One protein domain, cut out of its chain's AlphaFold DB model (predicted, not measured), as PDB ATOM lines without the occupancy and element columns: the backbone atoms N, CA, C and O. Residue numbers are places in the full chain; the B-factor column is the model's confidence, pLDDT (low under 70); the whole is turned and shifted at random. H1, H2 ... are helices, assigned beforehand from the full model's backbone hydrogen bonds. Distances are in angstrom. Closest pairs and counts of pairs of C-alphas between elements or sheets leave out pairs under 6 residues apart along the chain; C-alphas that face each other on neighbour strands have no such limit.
ATOM      1  N   THR A 298     -21.473   2.175  42.938       96.69
ATOM      2  CA  THR A 298     -22.122   1.584  44.116       96.69
ATOM      3  C   THR A 298     -23.496   1.042  43.736       96.69
ATOM      4  O   THR A 298     -23.736  -0.162  43.850       96.69
ATOM      5  N   TYR A 299     -24.389   1.897  43.223       97.44
ATOM      6  CA  TYR A 299     -25.757   1.492  42.885       97.44
ATOM      7  C   TYR A 299     -25.795   0.452  41.758       97.44
ATOM      8  O   TYR A 299     -26.483  -0.559  41.890       97.44
ATOM      9  N   THR A 300     -24.995   0.619  40.700       96.06
ATOM     10  CA  THR A 300     -24.873  -0.369  39.612       96.06
ATOM     11  C   THR A 300     -24.386  -1.731  40.124       96.06
ATOM     12  O   THR A 300     -24.891  -2.767  39.688       96.06
ATOM     13  N   THR A 301     -23.470  -1.762  41.102       95.44
ATOM     14  CA  THR A 301     -23.029  -3.014  41.748       95.44
ATOM     15  C   THR A 301     -24.148  -3.641  42.591       95.44
ATOM     16  O   THR A 301     -24.330  -4.861  42.543       95.44
ATOM     17  N   MET A 302     -24.939  -2.841  43.315       97.12
ATOM     18  CA  MET A 302     -26.096  -3.333  44.081       97.12
ATOM     19  C   MET A 302     -27.174  -3.930  43.161       97.12
ATOM     20  O   MET A 302     -27.568  -5.077  43.371       97.12
ATOM     21  N   PHE A 303     -27.595  -3.218  42.107       96.44
ATOM     22  CA  PHE A 303     -28.588  -3.713  41.139       96.44
ATOM     23  C   PHE A 303     -28.112  -4.964  40.393       96.44
ATOM     24  O   PHE A 303     -28.845  -5.945  40.305       96.44
ATOM     25  N   SER A 304     -26.865  -4.972  39.906       93.50
ATOM     26  CA  SER A 304     -26.297  -6.147  39.238       93.50
ATOM     27  C   SER A 304     -26.331  -7.379  40.152       93.50
ATOM     28  O   SER A 304     -26.787  -8.445  39.738       93.50
ATOM     29  N   THR A 305     -25.940  -7.227  41.421       92.88
ATOM     30  CA  THR A 305     -25.965  -8.332  42.394       92.88
ATOM     31  C   THR A 305     -27.385  -8.817  42.675       92.88
ATOM     32  O   THR A 305     -27.624 -10.022  42.655       92.88
ATOM     33  N   LEU A 306     -28.322  -7.888  42.890       93.44
ATOM     34  CA  LEU A 306     -29.735  -8.178  43.131       93.44
ATOM     35  C   LEU A 306     -30.330  -9.031  41.998       93.44
ATOM     36  O   LEU A 306     -30.885 -10.095  42.263       93.44
ATOM     37  N   TYR A 307     -30.123  -8.622  40.741       92.62
ATOM     38  CA  TYR A 307     -30.532  -9.392  39.564       92.62
ATOM     39  C   TYR A 307     -29.875 -10.778  39.498       92.62
ATOM     40  O   TYR A 307     -30.532 -11.766  39.175       92.62
ATOM     41  N   HIS A 308     -28.572 -10.874  39.774       89.75
ATOM     42  CA  HIS A 308     -27.855 -12.142  39.646       89.75
ATOM     43  C   HIS A 308     -28.228 -13.164  40.730       89.75
ATOM     44  O   HIS A 308     -28.269 -14.352  40.418       89.75
ATOM     45  N   ILE A 309     -28.538 -12.727  41.955       88.81
ATOM     46  CA  ILE A 309     -29.020 -13.599  43.041       88.81
ATOM     47  C   ILE A 309     -30.418 -14.134  42.723       88.81
ATOM     48  O   ILE A 309     -30.654 -15.337  42.799       88.81
ATOM     49  N   ASP A 310     -31.321 -13.260  42.294       88.69
ATOM     50  CA  ASP A 310     -32.681 -13.605  41.878       88.69
ATOM     51  C   ASP A 310     -32.684 -14.609  40.696       88.69
ATOM     52  O   ASP A 310     -33.302 -15.673  40.763       88.69
ATOM     53  N   ARG A 311     -31.842 -14.381  39.675       86.81
ATOM     54  CA  ARG A 311     -31.602 -15.324  38.556       86.81
ATOM     55  C   ARG A 311     -30.868 -16.618  38.929       86.81
ATOM     56  O   ARG A 311     -30.708 -17.486  38.063       86.81
ATOM     57  N   PHE A 312     -30.366 -16.738  40.156       84.62
ATOM     58  CA  PHE A 312     -29.789 -17.971  40.696       84.62
ATOM     59  C   PHE A 312     -30.826 -18.733  41.525       84.62
ATOM     60  O   PHE A 312     -30.974 -19.934  41.319       84.62
ATOM     61  N   ALA A 313     -31.621 -18.042  42.350       83.44
ATOM     62  CA  ALA A 313     -32.761 -18.630  43.054       83.44
ATOM     63  C   ALA A 313     -33.735 -19.331  42.083       83.44
ATOM     64  O   ALA A 313     -34.059 -20.497  42.287       83.44
ATOM     65  N   GLU A 314     -34.084 -18.683  40.960       81.00
ATOM     66  CA  GLU A 314     -34.898 -19.281  39.880       81.00
ATOM     67  C   GLU A 314     -34.356 -20.599  39.301       81.00
ATOM     68  O   GLU A 314     -35.111 -21.351  38.690       81.00
ATOM     69  N   LYS A 315     -33.046 -20.858  39.404       80.75
ATOM     70  CA  LYS A 315     -32.400 -22.043  38.814       80.75
ATOM     71  C   LYS A 315     -32.203 -23.185  39.799       80.75
ATOM     72  O   LYS A 315     -32.052 -24.322  39.362       80.75
ATOM     73  N   THR A 316     -32.112 -22.870  41.088       73.25
ATOM     74  CA  THR A 316     -31.762 -23.839  42.134       73.25
ATOM     75  C   THR A 316     -32.989 -24.597  42.647       73.25
ATOM     76  O   THR A 316     -32.839 -25.702  43.151       73.25
ATOM     77  N   SER A 317     -34.199 -24.058  42.450       57.06
ATOM     78  CA  SER A 317     -35.486 -24.750  42.659       57.06
ATOM     79  C   SER A 317     -35.763 -25.280  44.078       57.06
ATOM     80  O   SER A 317     -36.705 -26.049  44.257       57.06
ATOM     81  N   GLU A 318     -34.989 -24.878  45.090       49.97
ATOM     82  CA  GLU A 318     -35.200 -25.292  46.481       49.97
ATOM     83  C   GLU A 318     -36.164 -24.366  47.237       49.97
ATOM     84  O   GLU A 318     -36.056 -23.138  47.200       49.97
ATOM     85  N   GLU A 319     -37.057 -24.979  48.017       48.38
ATOM     86  CA  GLU A 319     -38.081 -24.334  48.856       48.38
ATOM     87  C   GLU A 319     -37.494 -23.461  49.990       48.38
ATOM     88  O   GLU A 319     -38.203 -22.694  50.640       48.38
ATOM     89  N   THR A 320     -36.183 -23.551  50.222       45.03
ATOM     90  CA  THR A 320     -35.409 -22.778  51.206       45.03
ATOM     91  C   THR A 320     -35.016 -21.379  50.719       45.03
ATOM     92  O   THR A 320     -34.558 -20.555  51.519       45.03
ATOM     93  N   ALA A 321     -35.190 -21.075  49.428       50.84
ATOM     94  CA  ALA A 321     -34.852 -19.779  48.853       50.84
ATOM     95  C   ALA A 321     -35.824 -18.678  49.322       50.84
ATOM     96  O   ALA A 321     -36.837 -18.404  48.674       50.84
ATOM     97  N   GLN A 322     -35.484 -17.993  50.425       54.31
ATOM     98  CA  GLN A 322     -36.165 -16.766  50.860       54.31
ATOM     99  C   GLN A 322     -36.252 -15.784  49.684       54.31
ATOM    100  O   GLN A 322     -35.246 -15.198  49.281       54.31
ATOM    101  N   THR A 323     -37.450 -15.631  49.112       63.09
ATOM    102  CA  THR A 323     -37.645 -14.935  47.835       63.09
ATOM    103  C   THR A 323     -37.452 -13.430  48.001       63.09
ATOM    104  O   THR A 323     -38.397 -12.678  48.270       63.09
ATOM    105  N   LEU A 324     -36.200 -12.998  47.843       77.62
ATOM    106  CA  LEU A 324     -35.774 -11.606  47.834       77.62
ATOM    107  C   LEU A 324     -36.667 -10.821  46.870       77.62
ATOM    108  O   LEU A 324     -36.663 -11.063  45.667       77.62
ATOM    109  N   GLN A 325     -37.473  -9.907  47.413       88.19
ATOM    110  CA  GLN A 325     -38.498  -9.184  46.660       88.19
ATOM    111  C   GLN A 325     -37.829  -8.179  45.710       88.19
ATOM    112  O   GLN A 325     -37.665  -7.006  46.059       88.19
ATOM    113  N   ILE A 326     -37.396  -8.647  44.534       92.81
ATOM    114  CA  ILE A 326     -36.520  -7.899  43.623       92.81
ATOM    115  C   ILE A 326     -37.113  -6.551  43.210       92.81
ATOM    116  O   ILE A 326     -36.409  -5.549  43.302       92.81
ATOM    117  N   GLY A 327     -38.401  -6.504  42.857       92.75
ATOM    118  CA  GLY A 327     -39.107  -5.265  42.512       92.75
ATOM    119  C   GLY A 327     -39.046  -4.212  43.628       92.75
ATOM    120  O   GLY A 327     -38.357  -3.205  43.460       92.75
ATOM    121  N   PRO A 328     -39.652  -4.458  44.806       92.56
ATOM    122  CA  PRO A 328     -39.606  -3.530  45.939       92.56
ATOM    123  C   PRO A 328     -38.186  -3.164  46.400       92.56
ATOM    124  O   PRO A 328     -37.929  -2.011  46.753       92.56
ATOM    125  N   THR A 329     -37.244  -4.113  46.356       94.69
ATOM    126  CA  THR A 329     -35.835  -3.879  46.725       94.69
ATOM    127  C   THR A 329     -35.146  -2.945  45.729       94.69
ATOM    128  O   THR A 329     -34.493  -1.981  46.129       94.69
ATOM    129  N   ALA A 330     -35.326  -3.186  44.427       96.50
ATOM    130  CA  ALA A 330     -34.795  -2.332  43.372       96.50
ATOM    131  C   ALA A 330     -35.433  -0.940  43.418       96.50
ATOM    132  O   ALA A 330     -34.722   0.062  43.341       96.50
ATOM    133  N   ARG A 331     -36.756  -0.868  43.609       94.75
ATOM    134  CA  ARG A 331     -37.498   0.389  43.739       94.75
ATOM    135  C   ARG A 331     -36.949   1.229  44.886       94.75
ATOM    136  O   ARG A 331     -36.643   2.389  44.664       94.75
ATOM    137  N   GLY A 332     -36.733   0.640  46.067       94.50
ATOM    138  CA  GLY A 332     -36.147   1.331  47.223       94.50
ATOM    139  C   GLY A 332     -34.730   1.871  46.976       94.50
ATOM    140  O   GLY A 332     -34.441   3.016  47.331       94.50
ATOM    141  N   LEU A 333     -33.866   1.083  46.321       96.06
ATOM    142  CA  LEU A 333     -32.515   1.513  45.927       96.06
ATOM    143  C   LEU A 333     -32.548   2.658  44.903       96.06
ATOM    144  O   LEU A 333     -31.785   3.614  45.032       96.06
ATOM    145  N   TRP A 334     -33.443   2.591  43.916       96.00
ATOM    146  CA  TRP A 334     -33.632   3.633  42.904       96.00
ATOM    147  C   TRP A 334     -34.138   4.939  43.520       96.00
ATOM    148  O   TRP A 334     -33.550   5.998  43.309       96.00
ATOM    149  N   ASP A 335     -35.157   4.847  44.372       93.56
ATOM    150  CA  ASP A 335     -35.713   5.954  45.149       93.56
ATOM    151  C   ASP A 335     -34.632   6.671  45.984       93.56
ATOM    152  O   ASP A 335     -34.614   7.902  46.080       93.56
ATOM    153  N   GLN A 336     -33.711   5.911  46.591       92.81
ATOM    154  CA  GLN A 336     -32.566   6.458  47.318       92.81
ATOM    155  C   GLN A 336     -31.549   7.117  46.371       92.81
ATOM    156  O   GLN A 336     -31.149   8.255  46.619       92.81
ATOM    157  N   CYS A 337     -31.185   6.441  45.277       94.12
ATOM    158  CA  CYS A 337     -30.243   6.931  44.271       94.12
ATOM    159  C   CYS A 337     -30.683   8.275  43.682       94.12
ATOM    160  O   CYS A 337     -29.919   9.240  43.697       94.12
ATOM    161  N   VAL A 338     -31.935   8.365  43.223       92.12
ATOM    162  CA  VAL A 338     -32.514   9.581  42.635       92.12
ATOM    163  C   VAL A 338     -32.502  10.726  43.652       92.12
ATOM    164  O   VAL A 338     -32.036  11.820  43.333       92.12
ATOM    165  N   ARG A 339     -32.931  10.487  44.901       89.69
ATOM    166  CA  ARG A 339     -32.914  11.514  45.962       89.69
ATOM    167  C   ARG A 339     -31.511  11.968  46.368       89.69
ATOM    168  O   ARG A 339     -31.365  13.108  46.802       89.69
ATOM    169  N   GLN A 340     -30.507  11.099  46.275       89.75
ATOM    170  CA  GLN A 340     -29.120  11.442  46.588       89.75
ATOM    171  C   GLN A 340     -28.480  12.239  45.444       89.75
ATOM    172  O   GLN A 340     -27.896  13.294  45.681       89.75
ATOM    173  N   PHE A 341     -28.630  11.777  44.200       91.06
ATOM    174  CA  PHE A 341     -28.020  12.408  43.025       91.06
ATOM    175  C   PHE A 341     -28.662  13.771  42.710       91.06
ATOM    176  O   PHE A 341     -27.972  14.689  42.282       91.06
ATOM    177  N   ALA A 342     -29.940  13.970  43.051       86.19
ATOM    178  CA  ALA A 342     -30.610  15.274  42.988       86.19
ATOM    179  C   ALA A 342     -29.958  16.386  43.834       86.19
ATOM    180  O   ALA A 342     -30.245  17.562  43.626       86.19
ATOM    181  N   ARG A 343     -29.135  16.028  44.831       78.44
ATOM    182  CA  ARG A 343     -28.575  16.957  45.829       78.44
ATOM    183  C   ARG A 343     -27.127  17.363  45.558       78.44
ATOM    184  O   ARG A 343     -26.596  18.184  46.301       78.44
ATOM    185  N   GLY A 344     -26.471  16.785  44.551       67.81
ATOM    186  CA  GLY A 344     -25.043  16.987  44.307       67.81
ATOM    187  C   GLY A 344     -24.712  17.153  42.828       67.81
ATOM    188  O   GLY A 344     -25.253  16.458  41.980       67.81
ATOM    189  N   ASN A 345     -23.768  18.043  42.521       67.56
ATOM    190  CA  ASN A 345     -23.285  18.275  41.154       67.56
ATOM    191  C   ASN A 345     -22.017  17.454  40.813       67.56
ATOM    192  O   ASN A 345     -21.278  17.783  39.886       67.56
ATOM    193  N   ASP A 346     -21.736  16.395  41.575       78.12
ATOM    194  CA  ASP A 346     -20.586  15.519  41.342       78.12
ATOM    195  C   ASP A 346     -20.770  14.733  40.030       78.12
ATOM    196  O   ASP A 346     -21.840  14.190  39.762       78.12
ATOM    197  N   LYS A 347     -19.716  14.651  39.212       79.19
ATOM    198  CA  LYS A 347     -19.696  13.870  37.967       79.19
ATOM    199  C   LYS A 347     -19.940  12.377  38.223       79.19
ATOM    200  O   LYS A 347     -20.594  11.737  37.408       79.19
ATOM    201  N   ASN A 348     -19.483  11.856  39.363       82.31
ATOM    202  CA  ASN A 348     -19.594  10.447  39.752       82.31
ATOM    203  C   ASN A 348     -20.967  10.085  40.362       82.31
ATOM    204  O   ASN A 348     -21.213   8.922  40.686       82.31
ATOM    205  N   ARG A 349     -21.869  11.066  40.529       89.25
ATOM    206  CA  ARG A 349     -23.215  10.905  41.117       89.25
ATOM    207  C   ARG A 349     -24.301  11.428  40.175       89.25
ATOM    208  O   ARG A 349     -25.136  12.245  40.551       89.25
ATOM    209  N   ARG A 350     -24.261  10.969  38.922       90.00
ATOM    210  CA  ARG A 350     -25.221  11.306  37.857       90.00
ATOM    211  C   ARG A 350     -25.844  10.034  37.305       90.00
ATOM    212  O   ARG A 350     -25.157   9.031  37.171       90.00
ATOM    213  N   ILE A 351     -27.133  10.066  36.984       91.88
ATOM    214  CA  ILE A 351     -27.814   8.903  36.405       91.88
ATOM    215  C   ILE A 351     -27.250   8.656  35.000       91.88
ATOM    216  O   ILE A 351     -27.227   9.575  34.182       91.88
ATOM    217  N   ASP A 352     -26.795   7.432  34.732       92.75
ATOM    218  CA  ASP A 352     -26.251   7.023  33.436       92.75
ATOM    219  C   ASP A 352     -27.012   5.832  32.830       92.75
ATOM    220  O   ASP A 352     -27.861   5.195  33.458       92.75
ATOM    221  N   ASN A 353     -26.709   5.542  31.565       93.75
ATOM    222  CA  ASN A 353     -27.367   4.488  30.797       93.75
ATOM    223  C   ASN A 353     -27.149   3.076  31.377       93.75
ATOM    224  O   ASN A 353     -28.025   2.221  31.235       93.75
ATOM    225  N   GLU A 354     -26.018   2.814  32.044       93.81
ATOM    226  CA  GLU A 354     -25.748   1.513  32.668       93.81
ATOM    227  C   GLU A 354     -26.600   1.322  33.924       93.81
ATOM    228  O   GLU A 354     -27.266   0.297  34.071       93.81
ATOM    229  N   LEU A 355     -26.621   2.327  34.801       95.31
ATOM    230  CA  LEU A 355     -27.391   2.344  36.038       95.31
ATOM    231  C   LEU A 355     -28.889   2.165  35.766       95.31
ATOM    232  O   LEU A 355     -29.535   1.331  36.402       95.31
ATOM    233  N   VAL A 356     -29.425   2.894  34.781       95.50
ATOM    234  CA  VAL A 356     -30.821   2.748  34.338       95.50
ATOM    235  C   VAL A 356     -31.058   1.348  33.776       95.50
ATOM    236  O   VAL A 356     -32.034   0.704  34.149       95.50
ATOM    237  N   SER A 357     -30.147   0.824  32.949       95.69
ATOM    238  CA  SER A 357     -30.278  -0.525  32.384       95.69
ATOM    239  C   SER A 357     -30.294  -1.620  33.457       95.69
ATOM    240  O   SER A 357     -31.137  -2.514  33.388       95.69
ATOM    241  N   GLN A 358     -29.423  -1.556  34.473       95.81
ATOM    242  CA  GLN A 358     -29.443  -2.528  35.575       95.81
ATOM    243  C   GLN A 358     -30.670  -2.344  36.483       95.81
ATOM    244  O   GLN A 358     -31.223  -3.343  36.943       95.81
ATOM    245  N   TYR A 359     -31.144  -1.109  36.701       97.31
ATOM    246  CA  TYR A 359     -32.392  -0.867  37.428       97.31
ATOM    247  C   TYR A 359     -33.595  -1.480  36.703       97.31
ATOM    248  O   TYR A 359     -34.250  -2.351  37.274       97.31
ATOM    249  N   ILE A 360     -33.838  -1.096  35.442       96.62
ATOM    250  CA  ILE A 360     -34.940  -1.589  34.593       96.62
ATOM    251  C   ILE A 360     -34.963  -3.122  34.547       96.62
ATOM    252  O   ILE A 360     -36.014  -3.738  34.721       96.62
ATOM    253  N   ARG A 361     -33.788  -3.746  34.421       95.31
ATOM    254  CA  ARG A 361     -33.605  -5.202  34.433       95.31
ATOM    255  C   ARG A 361     -33.996  -5.883  35.756       95.31
ATOM    256  O   ARG A 361     -34.369  -7.056  35.736       95.31
ATOM    257  N   CYS A 362     -33.927  -5.175  36.885       95.50
ATOM    258  CA  CYS A 362     -34.436  -5.648  38.176       95.50
ATOM    259  C   CYS A 362     -35.940  -5.380  38.324       95.50
ATOM    260  O   CYS A 362     -36.705  -6.294  38.619       95.50
ATOM    261  N   ILE A 363     -36.376  -4.133  38.118       95.75
ATOM    262  CA  ILE A 363     -37.747  -3.699  38.429       95.75
ATOM    263  C   ILE A 363     -38.795  -4.365  37.513       95.75
ATOM    264  O   ILE A 363     -39.884  -4.691  37.978       95.75
ATOM    265  N   LEU A 364     -38.444  -4.706  36.262       95.38
ATOM    266  CA  LEU A 364     -39.311  -5.479  35.357       95.38
ATOM    267  C   LEU A 364     -39.569  -6.929  35.813       95.38
ATOM    268  O   LEU A 364     -40.518  -7.556  35.344       95.38
ATOM    269  N   ARG A 365     -38.753  -7.457  36.734       92.62
ATOM    270  CA  ARG A 365     -38.955  -8.760  37.393       92.62
ATOM    271  C   ARG A 365     -39.713  -8.642  38.723       92.62
ATOM    272  O   ARG A 365     -39.878  -9.630  39.433       92.62
ATOM    273  N   GLY A 366     -40.152  -7.432  39.071       90.88
ATOM    274  CA  GLY A 366     -41.053  -7.167  40.183       90.88
ATOM    275  C   GLY A 366     -42.515  -7.498  39.874       90.88
ATOM    276  O   GLY A 366     -42.840  -8.248  38.955       90.88
ATOM    277  N   ARG A 367     -43.410  -6.915  40.670       91.38
ATOM    278  CA  ARG A 367     -44.869  -7.055  40.533       91.38
ATOM    279  C   ARG A 367     -45.386  -6.210  39.352       91.38
ATOM    280  O   ARG A 367     -44.659  -5.336  38.881       91.38
ATOM    281  N   PRO A 368     -46.646  -6.362  38.902       90.75
ATOM    282  CA  PRO A 368     -47.211  -5.502  37.855       90.75
ATOM    283  C   PRO A 368     -47.110  -3.992  38.156       90.75
ATOM    284  O   PRO A 368     -46.855  -3.202  37.253       90.75
ATOM    285  N   GLU A 369     -47.214  -3.587  39.427       90.81
ATOM    286  CA  GLU A 369     -46.978  -2.202  39.881       90.81
ATOM    287  C   GLU A 369     -45.530  -1.727  39.657       90.81
ATOM    288  O   GLU A 369     -45.286  -0.571  39.305       90.81
ATOM    289  N   ASP A 370     -44.559  -2.620  39.861       93.00
ATOM    290  CA  ASP A 370     -43.139  -2.355  39.628       93.00
ATOM    291  C   ASP A 370     -42.861  -2.262  38.121       93.00
ATOM    292  O   ASP A 370     -42.176  -1.344  37.672       93.00
ATOM    293  N   GLN A 371     -43.468  -3.146  37.321       92.62
ATOM    294  CA  GLN A 371     -43.401  -3.110  35.857       92.62
ATOM    295  C   GLN A 371     -44.003  -1.818  35.281       92.62
ATOM    296  O   GLN A 371     -43.381  -1.184  34.432       92.62
ATOM    297  N   GLN A 372     -45.160  -1.365  35.775       91.56
ATOM    298  CA  GLN A 372     -45.748  -0.072  35.393       91.56
ATOM    299  C   GLN A 372     -44.817   1.102  35.727       91.56
ATOM    300  O   GLN A 372     -44.617   1.997  34.905       91.56
ATOM    301  N   HIS A 373     -44.192   1.086  36.908       91.12
ATOM    302  CA  HIS A 373     -43.201   2.094  37.279       91.12
ATOM    303  C   HIS A 373     -41.930   2.023  36.406       91.12
ATOM    304  O   HIS A 373     -41.366   3.065  36.070       91.12
ATOM    305  N   ALA A 374     -41.506   0.832  35.975       93.12
ATOM    306  CA  ALA A 374     -40.396   0.658  35.039       93.12
ATOM    307  C   ALA A 374     -40.684   1.313  33.677       93.12
ATOM    308  O   ALA A 374     -39.837   2.041  33.162       93.12
ATOM    309  N   LEU A 375     -41.887   1.103  33.128       92.44
ATOM    310  CA  LEU A 375     -42.336   1.715  31.870       92.44
ATOM    311  C   LEU A 375     -42.375   3.247  31.969       92.44
ATOM    312  O   LEU A 375     -41.814   3.927  31.113       92.44
ATOM    313  N   TYR A 376     -42.903   3.792  33.071       90.38
ATOM    314  CA  TYR A 376     -42.831   5.229  33.358       90.38
ATOM    315  C   TYR A 376     -41.378   5.753  33.374       90.38
ATOM    316  O   TYR A 376     -41.088   6.794  32.788       90.38
ATOM    317  N   VAL A 377     -40.432   5.040  33.998       90.94
ATOM    318  CA  VAL A 377     -39.014   5.457  34.021       90.94
ATOM    319  C   VAL A 377     -38.367   5.386  32.628       90.94
ATOM    320  O   VAL A 377     -37.580   6.273  32.290       90.94
ATOM    321  N   ILE A 378     -38.731   4.404  31.796       91.81
ATOM    322  CA  ILE A 378     -38.292   4.309  30.391       91.81
ATOM    323  C   ILE A 378     -38.784   5.518  29.577       91.81
ATOM    324  O   ILE A 378     -37.980   6.152  28.888       91.81
ATOM    325  N   GLU A 379     -40.065   5.876  29.697       89.44
ATOM    326  CA  GLU A 379     -40.649   7.053  29.040       89.44
ATOM    327  C   GLU A 379     -39.953   8.354  29.468       89.44
ATOM    328  O   GLU A 379     -39.610   9.179  28.621       89.44
ATOM    329  N   GLN A 380     -39.715   8.551  30.771       88.94
ATOM    330  CA  GLN A 380     -39.118   9.795  31.271       88.94
ATOM    331  C   GLN A 380     -37.628   9.934  30.920       88.94
ATOM    332  O   GLN A 380     -37.193  11.037  30.590       88.94
ATOM    333  N   ILE A 381     -36.841   8.851  30.983       91.19
ATOM    334  CA  ILE A 381     -35.386   8.908  30.754       91.19
ATOM    335  C   ILE A 381     -35.036   8.808  29.268       91.19
ATOM    336  O   ILE A 381     -34.309   9.661  28.762       91.19
ATOM    337  N   TRP A 382     -35.531   7.787  28.565       91.31
ATOM    338  CA  TRP A 382     -35.149   7.514  27.173       91.31
ATOM    339  C   TRP A 382     -36.113   8.114  26.139       91.31
ATOM    340  O   TRP A 382     -35.864   7.992  24.942       91.31
ATOM    341  N   ALA A 383     -37.189   8.782  26.578       87.94
ATOM    342  CA  ALA A 383     -38.200   9.407  25.718       87.94
ATOM    343  C   ALA A 383     -38.875   8.439  24.720       87.94
ATOM    344  O   ALA A 383     -39.370   8.868  23.678       87.94
ATOM    345  N   LEU A 384     -38.911   7.140  25.042       86.50
ATOM    346  CA  LEU A 384     -39.539   6.101  24.221       86.50
ATOM    347  C   LEU A 384     -41.046   6.003  24.549       86.50
ATOM    348  O   LEU A 384     -41.378   5.556  25.649       86.50
ATOM    349  N   PRO A 385     -41.959   6.408  23.644       86.25
ATOM    350  CA  PRO A 385     -43.392   6.517  23.930       86.25
ATOM    351  C   PRO A 385     -44.088   5.157  24.076       86.25
ATOM    352  O   PRO A 385     -43.635   4.155  23.528       86.25
ATOM    353  N   ALA A 386     -45.227   5.131  24.769       84.56
ATOM    354  CA  ALA A 386     -46.060   3.937  24.859       84.56
ATOM    355  C   ALA A 386     -46.606   3.482  23.486       84.56
ATOM    356  O   ALA A 386     -47.003   4.324  22.667       84.56
ATOM    357  N   PRO A 387     -46.724   2.159  23.243       80.00
ATOM    358  CA  PRO A 387     -47.454   1.648  22.091       80.00
ATOM    359  C   PRO A 387     -48.903   2.159  22.107       80.00
ATOM    360  O   PRO A 387     -49.526   2.283  23.160       80.00
ATOM    361  N   ASN A 388     -49.442   2.415  20.913       67.50
ATOM    362  CA  ASN A 388     -50.777   2.975  20.649       67.50
ATOM    363  C   ASN A 388     -50.964   4.483  20.936       67.50
ATOM    364  O   ASN A 388     -52.064   4.993  20.726       67.50
ATOM    365  N   VAL A 389     -49.921   5.238  21.317       59.03
ATOM    366  CA  VAL A 389     -49.993   6.715  21.337       59.03
ATOM    367  C   VAL A 389     -49.802   7.270  19.920       59.03
ATOM    368  O   VAL A 389     -48.681   7.430  19.434       59.03
ATOM    369  N   ALA A 390     -50.910   7.567  19.239       42.69
ATOM    370  CA  ALA A 390     -50.895   8.179  17.912       42.69
ATOM    371  C   ALA A 390     -50.470   9.662  17.980       42.69
ATOM    372  O   ALA A 390     -51.225  10.511  18.444       42.69
ATOM    373  N   LEU A 398     -48.498   8.110  31.322       42.59
ATOM    374  CA  LEU A 398     -48.946   7.046  32.216       42.59
ATOM    375  C   LEU A 398     -49.174   7.695  33.584       42.59
ATOM    376  O   LEU A 398     -48.253   8.318  34.126       42.59
ATOM    377  N   SER A 399     -50.407   7.615  34.097       38.44
ATOM    378  CA  SER A 399     -50.809   8.264  35.348       38.44
ATOM    379  C   SER A 399     -49.772   7.953  36.431       38.44
ATOM    380  O   SER A 399     -49.583   6.775  36.744       38.44
ATOM    381  N   PRO A 400     -49.052   8.960  36.965       41.19
ATOM    382  CA  PRO A 400     -47.852   8.716  37.757       41.19
ATOM    383  C   PRO A 400     -48.203   7.830  38.960       41.19
ATOM    384  O   PRO A 400     -49.106   8.206  39.710       41.19
ATOM    385  N   PRO A 401     -47.539   6.669  39.157       45.78
ATOM    386  CA  PRO A 401     -48.002   5.615  40.067       45.78
ATOM    387  C   PRO A 401     -47.883   6.043  41.537       45.78
ATOM    388  O   PRO A 401     -46.880   5.771  42.199       45.78
ATOM    389  N   LEU A 402     -48.910   6.775  41.995       39.03
ATOM    390  CA  LEU A 402     -49.017   7.514  43.258       39.03
ATOM    391  C   LEU A 402     -47.678   8.108  43.724       39.03
ATOM    392  O   LEU A 402     -47.232   7.912  44.858       39.03
ATOM    393  N   LEU A 403     -47.025   8.849  42.819       40.88
ATOM    394  CA  LEU A 403     -45.797   9.569  43.140       40.88
ATOM    395  C   LEU A 403     -46.092  10.621  44.212       40.88
ATOM    396  O   LEU A 403     -46.845  11.570  43.992       40.88
ATOM    397  N   LYS A 404     -45.484  10.437  45.387       39.50
ATOM    398  CA  LYS A 404     -45.573  11.385  46.502       39.50
ATOM    399  C   LYS A 404     -45.073  12.764  46.039       39.50
ATOM    400  O   LYS A 404     -44.069  12.815  45.320       39.50
ATOM    401  N   PRO A 405     -45.721  13.872  46.447       30.08
ATOM    402  CA  PRO A 405     -45.292  15.213  46.060       30.08
ATOM    403  C   PRO A 405     -43.826  15.442  46.460       30.08
ATOM    404  O   PRO A 405     -43.430  15.136  47.584       30.08
ATOM    405  N   GLY A 406     -43.020  15.943  45.518       43.78
ATOM    406  CA  GLY A 406     -41.559  16.030  45.649       43.78
ATOM    407  C   GLY A 406     -40.760  15.017  44.814       43.78
ATOM    408  O   GLY A 406     -39.575  14.814  45.080       43.78
ATOM    409  N   SER A 407     -41.365  14.380  43.805       52.75
ATOM    410  CA  SER A 407     -40.637  13.574  42.814       52.75
ATOM    411  C   SER A 407     -39.621  14.424  42.040       52.75
ATOM    412  O   SER A 407     -39.997  15.362  41.336       52.75
ATOM    413  N   VAL A 408     -38.337  14.075  42.141       61.91
ATOM    414  CA  VAL A 408     -37.251  14.699  41.370       61.91
ATOM    415  C   VAL A 408     -37.468  14.440  39.876       61.91
ATOM    416  O   VAL A 408     -37.681  13.297  39.475       61.91
ATOM    417  N   ALA A 409     -37.368  15.484  39.050       67.25
ATOM    418  CA  ALA A 409     -37.393  15.340  37.598       67.25
ATOM    419  C   ALA A 409     -36.156  14.563  37.110       67.25
ATOM    420  O   ALA A 409     -35.018  14.957  37.373       67.25
ATOM    421  N   LEU A 410     -36.377  13.456  36.400       76.50
ATOM    422  CA  LEU A 410     -35.304  12.632  35.847       76.50
ATOM    423  C   LEU A 410     -34.681  13.313  34.620       76.50
ATOM    424  O   LEU A 410     -35.383  13.836  33.755       76.50
ATOM    425  N   SER A 411     -33.352  13.291  34.528       81.06
ATOM    426  CA  SER A 411     -32.623  13.787  33.360       81.06
ATOM    427  C   SER A 411     -32.812  12.852  32.166       81.06
ATOM    428  O   SER A 411     -32.524  11.658  32.276       81.06
ATOM    429  N   LYS A 412     -33.222  13.398  31.017       88.88
ATOM    430  CA  LYS A 412     -33.279  12.648  29.755       88.88
ATOM    431  C   LYS A 412     -31.879  12.208  29.322       88.88
ATOM    432  O   LYS A 412     -30.936  12.992  29.407       88.88
ATOM    433  N   LEU A 413     -31.764  10.978  28.825       90.25
ATOM    434  CA  LEU A 413     -30.529  10.386  28.314       90.25
ATOM    435  C   LEU A 413     -30.758   9.852  26.890       90.25
ATOM    436  O   LEU A 413     -31.790   9.227  26.644       90.25
ATOM    437  N   PRO A 414     -29.809  10.023  25.951       90.31
ATOM    438  CA  PRO A 414     -29.863   9.315  24.677       90.31
ATOM    439  C   PRO A 414     -29.642   7.817  24.929       90.31
ATOM    440  O   PRO A 414     -28.628   7.426  25.513       90.31
TER     441      PRO A 414
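AT A GLANCE: This is residues 298 to 390 and 398 to 414 of the 472 residues of an uncharacterized protein of Cryptococcus depauperatus CBS 7841 (UniProt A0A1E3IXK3). Four helices form a small up-and-down bundle: H1, H2, H3 and H4 each run against the one before, with H1 packing on H2 and H3, and H4 packing on H3 away from H1. Residues 315 to 320, at the turn from H1 to H2, stick out, as do residues 343 to 348 in the loop between H2 and H3; residues 398 to 414, past a cut, form a stretch with no named element. The printed part has 110 residues, with four named helices in the order H1, H2, H3, H4 and no named strand; the class is all helix. It is compact, with a radius of gyration of the C-alphas of 14.9 A, and spans 42 by 39 by 27 A.

HOW THE PARTS SIT: H1, residues 298 to 316, and H2, residues 326 to 341, touch and form a helical hairpin at a shallow tilt of 4 degrees, opposite ways; their closest C-alphas, of Phe 303 and Ala 330, are 6.7 A apart. H3, residues 353 to 363, forms a helical hairpin with H2 at a shallow tilt of 34 degrees, only just short of steep; their closest C-alphas, of Gly 327 and Ile 363, are 4.6 A apart. H1 touches H3 with residues 299 to 307 alone; the closest C-alphas, of Thr 300 and Leu 355, are 5.1 A apart. H1 and H3 run the same way at a steep tilt of 38 degrees, only just steep. H4, residues 368 to 382, forms a helical hairpin with H3 at a shallow tilt of 14 degrees, opposite ways; their closest C-alphas, of Ile 363 and Asp 370, are 5.7 A apart. H2 and H4 only just touch, with 3 pairs of C-alphas within 8 A, the closest being Gly 327 and Asp 370 at 5.7 A. H1 and H4 are apart. Every O i to N i+4 pair is within hydrogen-bond range in H2, H3 and H4, and 14 of 15 are in H1.

IN THESE COORDINATES: H1 begins at C-alpha 298 (-22.122, 1.584, 44.116) and is 27.3 A long from first to last C-alpha. H2 is 22.0 A long, H3 15.3 A and H4 20.7 A. H4 ends at C-alpha 382 (-35.149, 7.514, 27.173).

THE WHOLE: The two C-alphas farthest apart, of Thr 320 and Ala 390, are 48.0 A apart. Residues 391 to 397 are not printed, and C-alphas 390 and 398 are 14.5 A apart across this cut. The link from H2 to H3 is long, with 11 residues; that from H1 to H2 is short and that from H3 to H4 is tight. Mean pLDDT of the printed part is 81.8; it is under 70 in residues 317 to 323, 344 to 345, 388 to 390 and 398 to 409.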